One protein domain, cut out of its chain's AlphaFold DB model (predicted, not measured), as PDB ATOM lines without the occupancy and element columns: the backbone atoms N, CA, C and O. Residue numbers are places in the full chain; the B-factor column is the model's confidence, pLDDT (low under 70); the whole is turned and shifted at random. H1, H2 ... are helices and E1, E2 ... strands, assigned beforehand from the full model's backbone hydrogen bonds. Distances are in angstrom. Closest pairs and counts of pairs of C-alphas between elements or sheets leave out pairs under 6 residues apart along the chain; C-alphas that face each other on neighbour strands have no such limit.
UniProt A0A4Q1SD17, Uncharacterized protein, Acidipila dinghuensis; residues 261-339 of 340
ATOM      1  N   GLU A 261      23.121  45.610  56.741       93.38
ATOM      2  CA  GLU A 261      23.637  45.644  55.371       93.38
ATOM      3  C   GLU A 261      24.720  44.583  55.142       93.38
ATOM      4  O   GLU A 261      24.622  43.807  54.193       93.38
ATOM      5  N   GLU A 262      25.701  44.471  56.040       92.06
ATOM      6  CA  GLU A 262      26.751  43.447  55.948       92.06
ATOM      7  C   GLU A 262      26.169  42.033  56.020       92.06
ATOM      8  O   GLU A 262      26.547  41.161  55.237       92.06
ATOM      9  N   ALA A 263      25.209  41.801  56.921       91.62
ATOM     10  CA  ALA A 263      24.525  40.517  57.030       91.62
ATOM     11  C   ALA A 263      23.728  40.187  55.758       91.62
ATOM     12  O   ALA A 263      23.761  39.047  55.289       91.62
ATOM     13  N   ALA A 264      23.034  41.172  55.177       89.00
ATOM     14  CA  ALA A 264      22.313  40.999  53.920       89.00
ATOM     15  C   ALA A 264      23.269  40.690  52.761       89.00
ATOM     16  O   ALA A 264      23.006  39.764  51.991       89.00
ATOM     17  N   HIS A 265      24.394  41.403  52.664       90.00
ATOM     18  CA  HIS A 265      25.404  41.170  51.634       90.00
ATOM     19  C   HIS A 265      26.033  39.777  51.760       90.00
ATOM     20  O   HIS A 265      26.109  39.046  50.776       90.00
ATOM     21  N   LEU A 266      26.396  39.358  52.976       90.06
ATOM     22  CA  LEU A 266      26.920  38.017  53.233       90.06
ATOM     23  C   LEU A 266      25.921  36.928  52.821       90.06
ATOM     24  O   LEU A 266      26.276  36.010  52.088       90.06
ATOM     25  N   ASN A 267      24.663  37.037  53.257       89.50
ATOM     26  CA  ASN A 267      23.623  36.068  52.895       89.50
ATOM     27  C   ASN A 267      23.392  36.025  51.383       89.50
ATOM     28  O   ASN A 267      23.183  34.959  50.814       89.50
ATOM     29  N   THR A 268      23.469  37.184  50.736       89.62
ATOM     30  CA  THR A 268      23.366  37.305  49.286       89.62
ATOM     31  C   THR A 268      24.490  36.530  48.597       89.62
ATOM     32  O   THR A 268      24.201  35.690  47.755       89.62
ATOM     33  N   MET A 269      25.747  36.714  49.015       88.31
ATOM     34  CA  MET A 269      26.895  35.974  48.467       88.31
ATOM     35  C   MET A 269      26.808  34.454  48.676       88.31
ATOM     36  O   MET A 269      27.366  33.695  47.890       88.31
ATOM     37  N   LEU A 270      26.158  34.000  49.751       86.88
ATOM     38  CA  LEU A 270      26.046  32.576  50.083       86.88
ATOM     39  C   LEU A 270      24.911  31.859  49.343       86.88
ATOM     40  O   LEU A 270      24.931  30.629  49.257       86.88
ATOM     41  N   HIS A 271      23.898  32.594  48.880       86.19
ATOM     42  CA  HIS A 271      22.628  31.997  48.463       86.19
ATOM     43  C   HIS A 271      22.120  32.451  47.100       86.19
ATOM     44  O   HIS A 271      21.274  31.760  46.537       86.19
ATOM     45  N   LEU A 272      22.589  33.585  46.581       85.88
ATOM     46  CA  LEU A 272      22.091  34.167  45.341       85.88
ATOM     47  C   LEU A 272      23.220  34.321  44.326       85.88
ATOM     48  O   LEU A 272      24.303  34.806  44.646       85.88
ATOM     49  N   ASP A 273      22.918  33.952  43.086       82.25
ATOM     50  CA  ASP A 273      23.714  34.288  41.912       82.25
ATOM     51  C   ASP A 273      22.937  35.317  41.081       82.25
ATOM     52  O   ASP A 273      21.728  35.181  40.881       82.25
ATOM     53  N   PHE A 274      23.621  36.369  40.635       81.88
ATOM     54  CA  PHE A 274      23.041  37.428  39.805       81.88
ATOM     55  C   PHE A 274      23.616  37.464  38.393       81.88
ATOM     56  O   PHE A 274      23.205  38.323  37.606       81.88
ATOM     57  N   ASP A 275      24.548  36.573  38.043       76.88
ATOM     58  CA  ASP A 275      25.024  36.481  36.668       76.88
ATOM     59  C   ASP A 275      23.991  35.765  35.788       76.88
ATOM     60  O   ASP A 275      24.040  34.565  35.531       76.88
ATOM     61  N   ILE A 276      23.009  36.541  35.331       74.12
ATOM     62  CA  ILE A 276      21.886  36.049  34.530       74.12
ATOM     63  C   ILE A 276      22.134  36.128  33.016       74.12
ATOM     64  O   ILE A 276      21.207  35.900  32.235       74.12
ATOM     65  N   GLN A 277      23.349  36.479  32.567       71.12
ATOM     66  CA  GLN A 277      23.621  36.807  31.155       71.12
ATOM     67  C   GLN A 277      23.307  35.660  30.186       71.12
ATOM     68  O   GLN A 277      22.916  35.907  29.043       71.12
ATOM     69  N   SER A 278      23.455  34.416  30.638       68.12
ATOM     70  CA  SER A 278      23.189  33.202  29.860       68.12
ATOM     71  C   SER A 278      22.013  32.376  30.386       68.12
ATOM     72  O   SER A 278      21.722  31.325  29.816       68.12
ATOM     73  N   THR A 279      21.321  32.844  31.430       73.19
ATOM     74  CA  THR A 279      20.224  32.106  32.073       73.19
ATOM     75  C   THR A 279      18.864  32.460  31.475       73.19
ATOM     76  O   THR A 279      18.588  33.610  31.126       73.19
ATOM     77  N   LYS A 280      17.975  31.476  31.380       79.75
ATOM     78  CA  LYS A 280      16.569  31.633  30.998       79.75
ATOM     79  C   LYS A 280      15.684  31.528  32.225       79.75
ATOM     80  O   LYS A 280      15.998  30.813  33.160       79.75
ATOM     81  N   ALA A 281      14.497  32.126  32.161       81.69
ATOM     82  CA  ALA A 281      13.472  32.029  33.207       81.69
ATOM     83  C   ALA A 281      13.097  30.581  33.604       81.69
ATOM     84  O   ALA A 281      12.606  30.342  34.700       81.69
ATOM     85  N   THR A 282      13.305  29.625  32.702       80.31
ATOM     86  CA  THR A 282      13.025  28.202  32.919       80.31
ATOM     87  C   THR A 282      14.210  27.426  33.481       80.31
ATOM     88  O   THR A 282      14.062  26.241  33.753       80.31
ATOM     89  N   ASP A 283      15.380  28.048  33.601       76.19
ATOM     90  CA  ASP A 283      16.570  27.356  34.074       76.19
ATOM     91  C   ASP A 283      16.459  27.057  35.568       76.19
ATOM     92  O   ASP A 283      15.746  27.717  36.333       76.19
ATOM     93  N   ARG A 284      17.165  26.011  35.987       76.69
ATOM     94  CA  ARG A 284      17.038  25.463  37.329       76.69
ATOM     95  C   ARG A 284      17.469  26.457  38.402       76.69
ATOM     96  O   ARG A 284      18.541  27.041  38.309       76.69
ATOM     97  N   GLY A 285      16.663  26.590  39.458       81.06
ATOM     98  CA  GLY A 285      16.975  27.462  40.596       81.06
ATOM     99  C   GLY A 285      16.760  28.953  40.332       81.06
ATOM    100  O   GLY A 285      17.040  29.765  41.213       81.06
ATOM    101  N   MET A 286      16.233  29.326  39.160       86.88
ATOM    102  CA  MET A 286      15.946  30.719  38.839       86.88
ATOM    103  C   MET A 286      14.897  31.315  39.770       86.88
ATOM    104  O   MET A 286      13.822  30.745  39.959       86.88
ATOM    105  N   VAL A 287      15.205  32.498  40.298       88.69
ATOM    106  CA  VAL A 287      14.284  33.309  41.094       88.69
ATOM    107  C   VAL A 287      13.769  34.452  40.228       88.69
ATOM    108  O   VAL A 287      14.541  35.292  39.772       88.69
ATOM    109  N   LEU A 288      12.462  34.483  39.990       88.62
ATOM    110  CA  LEU A 288      11.798  35.483  39.158       88.62
ATOM    111  C   LEU A 288      10.794  36.258  39.988       88.62
ATOM    112  O   LEU A 288      10.082  35.689  40.809       88.62
ATOM    113  N   GLU A 289      10.678  37.555  39.738       90.06
ATOM    114  CA  GLU A 289       9.565  38.319  40.285       90.06
ATOM    115  C   GLU A 289       8.251  37.841  39.661       90.06
ATOM    116  O   GLU A 289       8.149  37.686  38.440       90.06
ATOM    117  N   TYR A 290       7.250  37.577  40.501       88.12
ATOM    118  CA  TYR A 290       5.935  37.186  40.018       88.12
ATOM    119  C   TYR A 290       5.277  38.408  39.352       88.12
ATOM    120  O   TYR A 290       5.147  39.448  40.006       88.12
ATOM    121  N   PRO A 291       4.867  38.330  38.071       88.56
ATOM    122  CA  PRO A 291       4.331  39.481  37.355       88.56
ATOM    123  C   PRO A 291       3.131  40.101  38.075       88.56
ATOM    124  O   PRO A 291       2.183  39.399  38.428       88.56
ATOM    125  N   SER A 292       3.129  41.426  38.233       86.81
ATOM    126  CA  SER A 292       2.040  42.145  38.911       86.81
ATOM    127  C   SER A 292       0.680  41.941  38.239       86.81
ATOM    128  O   SER A 292      -0.331  41.855  38.926       86.81
ATOM    129  N   THR A 293       0.659  41.768  36.916       87.44
ATOM    130  CA  THR A 293      -0.548  41.439  36.141       87.44
ATOM    131  C   THR A 293      -1.153  40.087  36.519       87.44
ATOM    132  O   THR A 293      -2.356  39.896  36.382       87.44
ATOM    133  N   LEU A 294      -0.344  39.145  37.011       85.75
ATOM    134  CA  LEU A 294      -0.813  37.839  37.470       85.75
ATOM    135  C   LEU A 294      -1.228  37.851  38.952       85.75
ATOM    136  O   LEU A 294      -1.846  36.894  39.406       85.75
ATOM    137  N   LEU A 295      -0.904  38.910  39.706       86.62
ATOM    138  CA  LEU A 295      -1.364  39.101  41.091       86.62
ATOM    139  C   LEU A 295      -2.788  39.659  41.174       86.62
ATOM    140  O   LEU A 295      -3.364  39.710  42.263       86.62
ATOM    141  N   GLU A 296      -3.360  40.081  40.046       87.50
ATOM    142  CA  GLU A 296      -4.763  40.472  39.973       87.50
ATOM    143  C   GLU A 296      -5.674  39.300  40.373       87.50
ATOM    144  O   GLU A 296      -5.376  38.131  40.123       87.50
ATOM    145  N   GLU A 297      -6.812  39.608  41.004       86.62
ATOM    146  CA  GLU A 297      -7.652  38.601  41.665       86.62
ATOM    147  C   GLU A 297      -8.138  37.498  40.716       86.62
ATOM    148  O   GLU A 297      -8.182  36.333  41.107       86.62
ATOM    149  N   VAL A 298      -8.474  37.847  39.470       90.19
ATOM    150  CA  VAL A 298      -8.934  36.875  38.469       90.19
ATOM    151  C   VAL A 298      -7.774  35.980  37.990       90.19
ATOM    152  O   VAL A 298      -7.863  34.774  38.226       90.19
ATOM    153  N   PRO A 299      -6.666  36.510  37.425       89.88
ATOM    154  CA  PRO A 299      -5.517  35.695  37.016       89.88
ATOM    155  C   PRO A 299      -4.924  34.820  38.128       89.88
ATOM    156  O   PRO A 299      -4.638  33.643  37.906       89.88
ATOM    157  N   PHE A 300      -4.773  35.356  39.344       91.19
ATOM    158  CA  PHE A 300      -4.187  34.603  40.454       91.19
ATOM    159  C   PHE A 300      -5.078  33.422  40.854       91.19
ATOM    160  O   PHE A 300      -4.603  32.310  41.102       91.19
ATOM    161  N   ARG A 301      -6.397  33.643  40.879       92.62
ATOM    162  CA  ARG A 301      -7.373  32.607  41.219       92.62
ATOM    163  C   ARG A 301      -7.505  31.556  40.123       92.62
ATOM    164  O   ARG A 301      -7.750  30.399  40.448       92.62
ATOM    165  N   GLU A 302      -7.308  31.923  38.859       92.00
ATOM    166  CA  GLU A 302      -7.197  30.962  37.755       92.00
ATOM    167  C   GLU A 302      -5.945  30.082  37.889       92.00
ATOM    168  O   GLU A 302      -6.028  28.874  37.678       92.00
ATOM    169  N   ALA A 303      -4.810  30.656  38.300       87.69
ATOM    170  CA  ALA A 303      -3.554  29.923  38.459       87.69
ATOM    171  C   ALA A 303      -3.521  29.014  39.704       87.69
ATOM    172  O   ALA A 303      -3.034  27.887  39.630       87.69
ATOM    173  N   PHE A 304      -4.032  29.487  40.846       89.50
ATOM    174  CA  PHE A 304      -3.880  28.816  42.147       89.50
ATOM    175  C   PHE A 304      -5.197  28.344  42.784       89.50
ATOM    176  O   PHE A 304      -5.182  27.731  43.850       89.50
ATOM    177  N   GLY A 305      -6.350  28.633  42.176       93.50
ATOM    178  CA  GLY A 305      -7.669  28.234  42.685       93.50
ATOM    179  C   GLY A 305      -8.167  29.021  43.907       93.50
ATOM    180  O   GLY A 305      -9.236  28.718  44.437       93.50
ATOM    181  N   MET A 306      -7.428  30.032  44.367       93.88
ATOM    182  CA  MET A 306      -7.737  30.830  45.562       93.88
ATOM    183  C   MET A 306      -7.303  32.289  45.384       93.88
ATOM    184  O   MET A 306      -6.520  32.585  44.489       93.88
ATOM    185  N   SER A 307      -7.827  33.212  46.196       92.00
ATOM    186  CA  SER A 307      -7.357  34.606  46.162       92.00
ATOM    187  C   SER A 307      -5.976  34.750  46.813       92.00
ATOM    188  O   SER A 307      -5.573  33.908  47.615       92.00
ATOM    189  N   THR A 308      -5.270  35.846  46.530       90.69
ATOM    190  CA  THR A 308      -3.962  36.159  47.139       90.69
ATOM    191  C   THR A 308      -4.015  36.130  48.670       90.69
ATOM    192  O   THR A 308      -3.199  35.469  49.305       90.69
ATOM    193  N   LYS A 309      -5.040  36.749  49.272       91.38
ATOM    194  CA  LYS A 309      -5.268  36.752  50.729       91.38
ATOM    195  C   LYS A 309      -5.484  35.353  51.309       91.38
ATOM    196  O   LYS A 309      -4.986  35.048  52.389       91.38
ATOM    197  N   GLN A 310      -6.228  34.501  50.599       93.31
ATOM    198  CA  GLN A 310      -6.422  33.104  50.998       93.31
ATOM    199  C   GLN A 310      -5.115  32.321  50.887       93.31
ATOM    200  O   GLN A 310      -4.783  31.586  51.804       93.31
ATOM    201  N   PHE A 311      -4.342  32.529  49.821       93.50
ATOM    202  CA  PHE A 311      -3.056  31.862  49.629       93.50
ATOM    203  C   PHE A 311      -2.051  32.218  50.728       93.50
ATOM    204  O   PHE A 311      -1.444  31.322  51.314       93.50
ATOM    205  N   LEU A 312      -1.912  33.507  51.061       92.31
ATOM    206  CA  LEU A 312      -1.021  33.958  52.136       92.31
ATOM    207  C   LEU A 312      -1.346  33.272  53.461       92.31
ATOM    208  O   LEU A 312      -0.453  32.725  54.105       92.31
ATOM    209  N   ARG A 313      -2.627  33.232  53.827       93.88
ATOM    210  CA  ARG A 313      -3.076  32.621  55.077       93.88
ATOM    211  C   ARG A 313      -2.979  31.099  55.062       93.88
ATOM    212  O   ARG A 313      -2.442  30.513  55.994       93.88
ATOM    213  N   ASP A 314      -3.525  30.472  54.026       94.56
ATOM    214  CA  ASP A 314      -3.820  29.039  54.018       94.56
ATOM    215  C   ASP A 314      -2.628  28.207  53.506       94.56
ATOM    216  O   ASP A 314      -2.504  27.047  53.887       94.56
ATOM    217  N   GLN A 315      -1.743  28.781  52.674       93.00
ATOM    218  CA  GLN A 315      -0.560  28.091  52.128       93.00
ATOM    219  C   GLN A 315       0.754  28.549  52.769       93.00
ATOM    220  O   GLN A 315       1.623  27.722  53.031       93.00
ATOM    221  N   LEU A 316       0.911  29.852  53.033       90.44
ATOM    222  CA  LEU A 316       2.166  30.410  53.559       90.44
ATOM    223  C   LEU A 316       2.122  30.735  55.057       90.44
ATOM    224  O   LEU A 316       3.158  31.049  55.637       90.44
ATOM    225  N   SER A 317       0.954  30.624  55.702       93.06
ATOM    226  CA  SER A 317       0.755  30.981  57.118       93.06
ATOM    227  C   SER A 317       1.176  32.422  57.456       93.06
ATOM    228  O   SER A 317       1.672  32.694  58.549       93.06
ATOM    229  N   LEU A 318       0.983  33.346  56.512       92.88
ATOM    230  CA  LEU A 318       1.249  34.777  56.656       92.88
ATOM    231  C   LEU A 318      -0.044  35.557  56.935       92.88
ATOM    232  O   LEU A 318      -1.151  35.085  56.662       92.88
ATOM    233  N   ASP A 319       0.101  36.772  57.464       92.38
ATOM    234  CA  ASP A 319      -1.011  37.719  57.585       92.38
ATOM    235  C   ASP A 319      -1.553  38.062  56.176       92.38
ATOM    236  O   ASP A 319      -0.763  38.447  55.310       92.38
ATOM    237  N   PRO A 320      -2.871  37.930  55.911       90.38
ATOM    238  CA  PRO A 320      -3.485  38.327  54.641       90.38
ATOM    239  C   PRO A 320      -3.224  39.773  54.205       90.38
ATOM    240  O   PRO A 320      -3.372  40.071  53.020       90.38
ATOM    241  N   GLU A 321      -2.900  40.663  55.144       90.19
ATOM    242  CA  GLU A 321      -2.579  42.069  54.877       90.19
ATOM    243  C   GLU A 321      -1.065  42.353  54.914       90.19
ATOM    244  O   GLU A 321      -0.660  43.515  54.873       90.19
ATOM    245  N   ALA A 322      -0.217  41.321  55.008       88.25
ATOM    246  CA  ALA A 322       1.230  41.498  54.966       88.25
ATOM    247  C   ALA A 322       1.672  42.098  53.625       88.25
ATOM    248  O   ALA A 322       1.278  41.626  52.556       88.25
ATOM    249  N   ASP A 323       2.551  43.098  53.692       87.56
ATOM    250  CA  ASP A 323       3.271  43.583  52.520       87.56
ATOM    251  C   ASP A 323       4.334  42.549  52.132       87.56
ATOM    252  O   ASP A 323       5.273  42.279  52.888       87.56
ATOM    253  N   VAL A 324       4.138  41.906  50.984       88.81
ATOM    254  CA  VAL A 324       4.961  40.788  50.520       88.81
ATOM    255  C   VAL A 324       5.377  40.992  49.074       88.81
ATOM    256  O   VAL A 324       4.605  41.458  48.234       88.81
ATOM    257  N   ARG A 325       6.594  40.552  48.757       89.12
ATOM    258  CA  ARG A 325       7.060  40.437  47.378       89.12
ATOM    259  C   ARG A 325       6.880  39.002  46.901       89.12
ATOM    260  O   ARG A 325       7.451  38.079  47.478       89.12
ATOM    261  N   TRP A 326       6.101  38.824  45.841       89.56
ATOM    262  CA  TRP A 326       5.874  37.515  45.240       89.56
ATOM    263  C   TRP A 326       7.017  37.159  44.295       89.56
ATOM    264  O   TRP A 326       7.360  37.928  43.397       89.56
ATOM    265  N   VAL A 327       7.593  35.975  44.487       91.12
ATOM    266  CA  VAL A 327       8.658  35.439  43.637       91.12
ATOM    267  C   VAL A 327       8.352  33.995  43.251       91.12
ATOM    268  O   VAL A 327       7.777  33.240  44.034       91.12
ATOM    269  N   LEU A 328       8.728  33.617  42.034       89.19
ATOM    270  CA  LEU A 328       8.753  32.241  41.554       89.19
ATOM    271  C   LEU A 328      10.164  31.700  41.698       89.19
ATOM    272  O   LEU A 328      11.114  32.372  41.312       89.19
ATOM    273  N   VAL A 329      10.283  30.477  42.202       88.50
ATOM    274  CA  VAL A 329      11.545  29.739  42.215       88.50
ATOM    275  C   VAL A 329      11.372  28.523  41.324       88.50
ATOM    276  O   VAL A 329      10.468  27.715  41.545       88.50
ATOM    277  N   GLN A 330      12.216  28.398  40.307       86.44
ATOM    278  CA  GLN A 330      12.244  27.214  39.465       86.44
ATOM    279  C   GLN A 330      12.796  26.039  40.291       86.44
ATOM    280  O   GLN A 330      13.913  26.106  40.809       86.44
ATOM    281  N   ILE A 331      12.021  24.953  40.387       80.19
ATOM    282  CA  ILE A 331      12.434  23.705  41.038       80.19
ATOM    283  C   ILE A 331      12.341  22.556  40.020       80.19
ATOM    284  O   ILE A 331      11.253  22.063  39.739       80.19
ATOM    285  N   GLU A 332      13.483  22.102  39.498       71.31
ATOM    286  CA  GLU A 332      13.607  20.905  38.649       71.31
ATOM    287  C   GLU A 332      14.558  19.861  39.261       71.31
ATOM    288  O   GLU A 332      15.570  20.191  39.900       71.31
ATOM    289  N   GLY A 333      14.223  18.582  39.058       64.12
ATOM    290  CA  GLY A 333      15.061  17.447  39.436       64.12
ATOM    291  C   GLY A 333      16.211  17.230  38.447       64.12
ATOM    292  O   GLY A 333      16.042  17.372  37.242       64.12
ATOM    293  N   ILE A 334      17.384  16.830  38.952       58.09
ATOM    294  CA  ILE A 334      18.606  16.613  38.145       58.09
ATOM    295  C   ILE A 334      18.378  15.597  37.011       58.09
ATOM    296  O   ILE A 334      18.909  15.757  35.916       58.09
ATOM    297  N   CYS A 335      17.570  14.562  37.260       57.69
ATOM    298  CA  CYS A 335      17.313  13.493  36.296       57.69
ATOM    299  C   CYS A 335      16.510  13.948  35.070       57.69
ATOM    300  O   CYS A 335      16.701  13.382  33.998       57.69
ATOM    301  N   ASP A 336      15.646  14.954  35.216       57.06
ATOM    302  CA  ASP A 336      14.777  15.423  34.131       57.06
ATOM    303  C   ASP A 336      15.543  16.360  33.182       57.06
ATOM    304  O   ASP A 336      15.332  16.336  31.971       57.06
ATOM    305  N   HIS A 337      16.510  17.116  33.714       57.28
ATOM    306  CA  HIS A 337      17.349  18.030  32.937       57.28
ATOM    307  C   HIS A 337      18.343  17.301  32.014       57.28
ATOM    308  O   HIS A 337      18.576  17.728  30.887       57.28
ATOM    309  N   ALA A 338      18.899  16.166  32.455       55.84
ATOM    310  CA  ALA A 338      19.859  15.383  31.669       55.84
ATOM    311  C   ALA A 338      19.225  14.626  30.480       55.84
ATOM    312  O   ALA A 338      19.943  14.136  29.607       55.84
ATOM    313  N   GLN A 339      17.893  14.496  30.444       55.09
ATOM    314  CA  GLN A 339      17.161  13.734  29.422       55.09
ATOM    315  C   GLN A 339      16.644  14.586  28.244       55.09
ATOM    316  O   GLN A 339      16.097  14.013  27.298       55.09
TER     317      GLN A 339
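AT A GLANCE: This is residues 261 to 339 of the 340 residues of an uncharacterized protein of Acidipila dinghuensis (UniProt A0A4Q1SD17). A thin waist of two short antiparallel strands, E1 and E2, joins a head holding helices H2 and H3 to two separate limbs, the free arm H1 and the small helix H4. The printed part has 79 residues with four named helices and two named strands, in the order H1, E1, H2, H3, E2, H4; it is mostly helix, with under half of the residues in named elements. It is loose, with a radius of gyration of the C-alphas of 15.7 A and spans of 40 by 33 by 22 A.

IN THESE COORDINATES: H1, residues 261 to 271, runs 15.3 A from C-alpha 261 at (23.637, 45.644, 55.371). E1 is residues 287 to 289, 6.9 A; H2 297 to 304, 10.5 A; H3 308 to 314, 9.9 A; E2 327 to 329, 6.5 A. H4, residues 334 to 337, 5.5 A, ends at C-alpha 337 at (17.349, 18.030, 32.937).

HOW THE PARTS SIT: H1 stands free. E1 and E2 are antiparallel at 155 degrees, with N 288 and O 328 2.8 A apart, within hydrogen-bond range. H2 and H3 only just touch, with 3 pairs of C-alphas within 8 A, the closest those of Phe 300 and Thr 308, 6.9 A; they run the same way at a steep tilt of 44 degrees. H4 is apart from H1, E1, H2 and H3. Every O i to N i+4 pair is within hydrogen-bond range in H1, H2 and H3; H4 is too short for one, and its one O i to N i+3 pair is not within range.

THE WHOLE: The farthest C-alphas, of Glu 321 and Gln 339, are 42.9 A apart. The printed part has no cut. The links H1 to E1 and H3 to E2 are long. pLDDT is under 70 at residue 278 and residues 333 to 339.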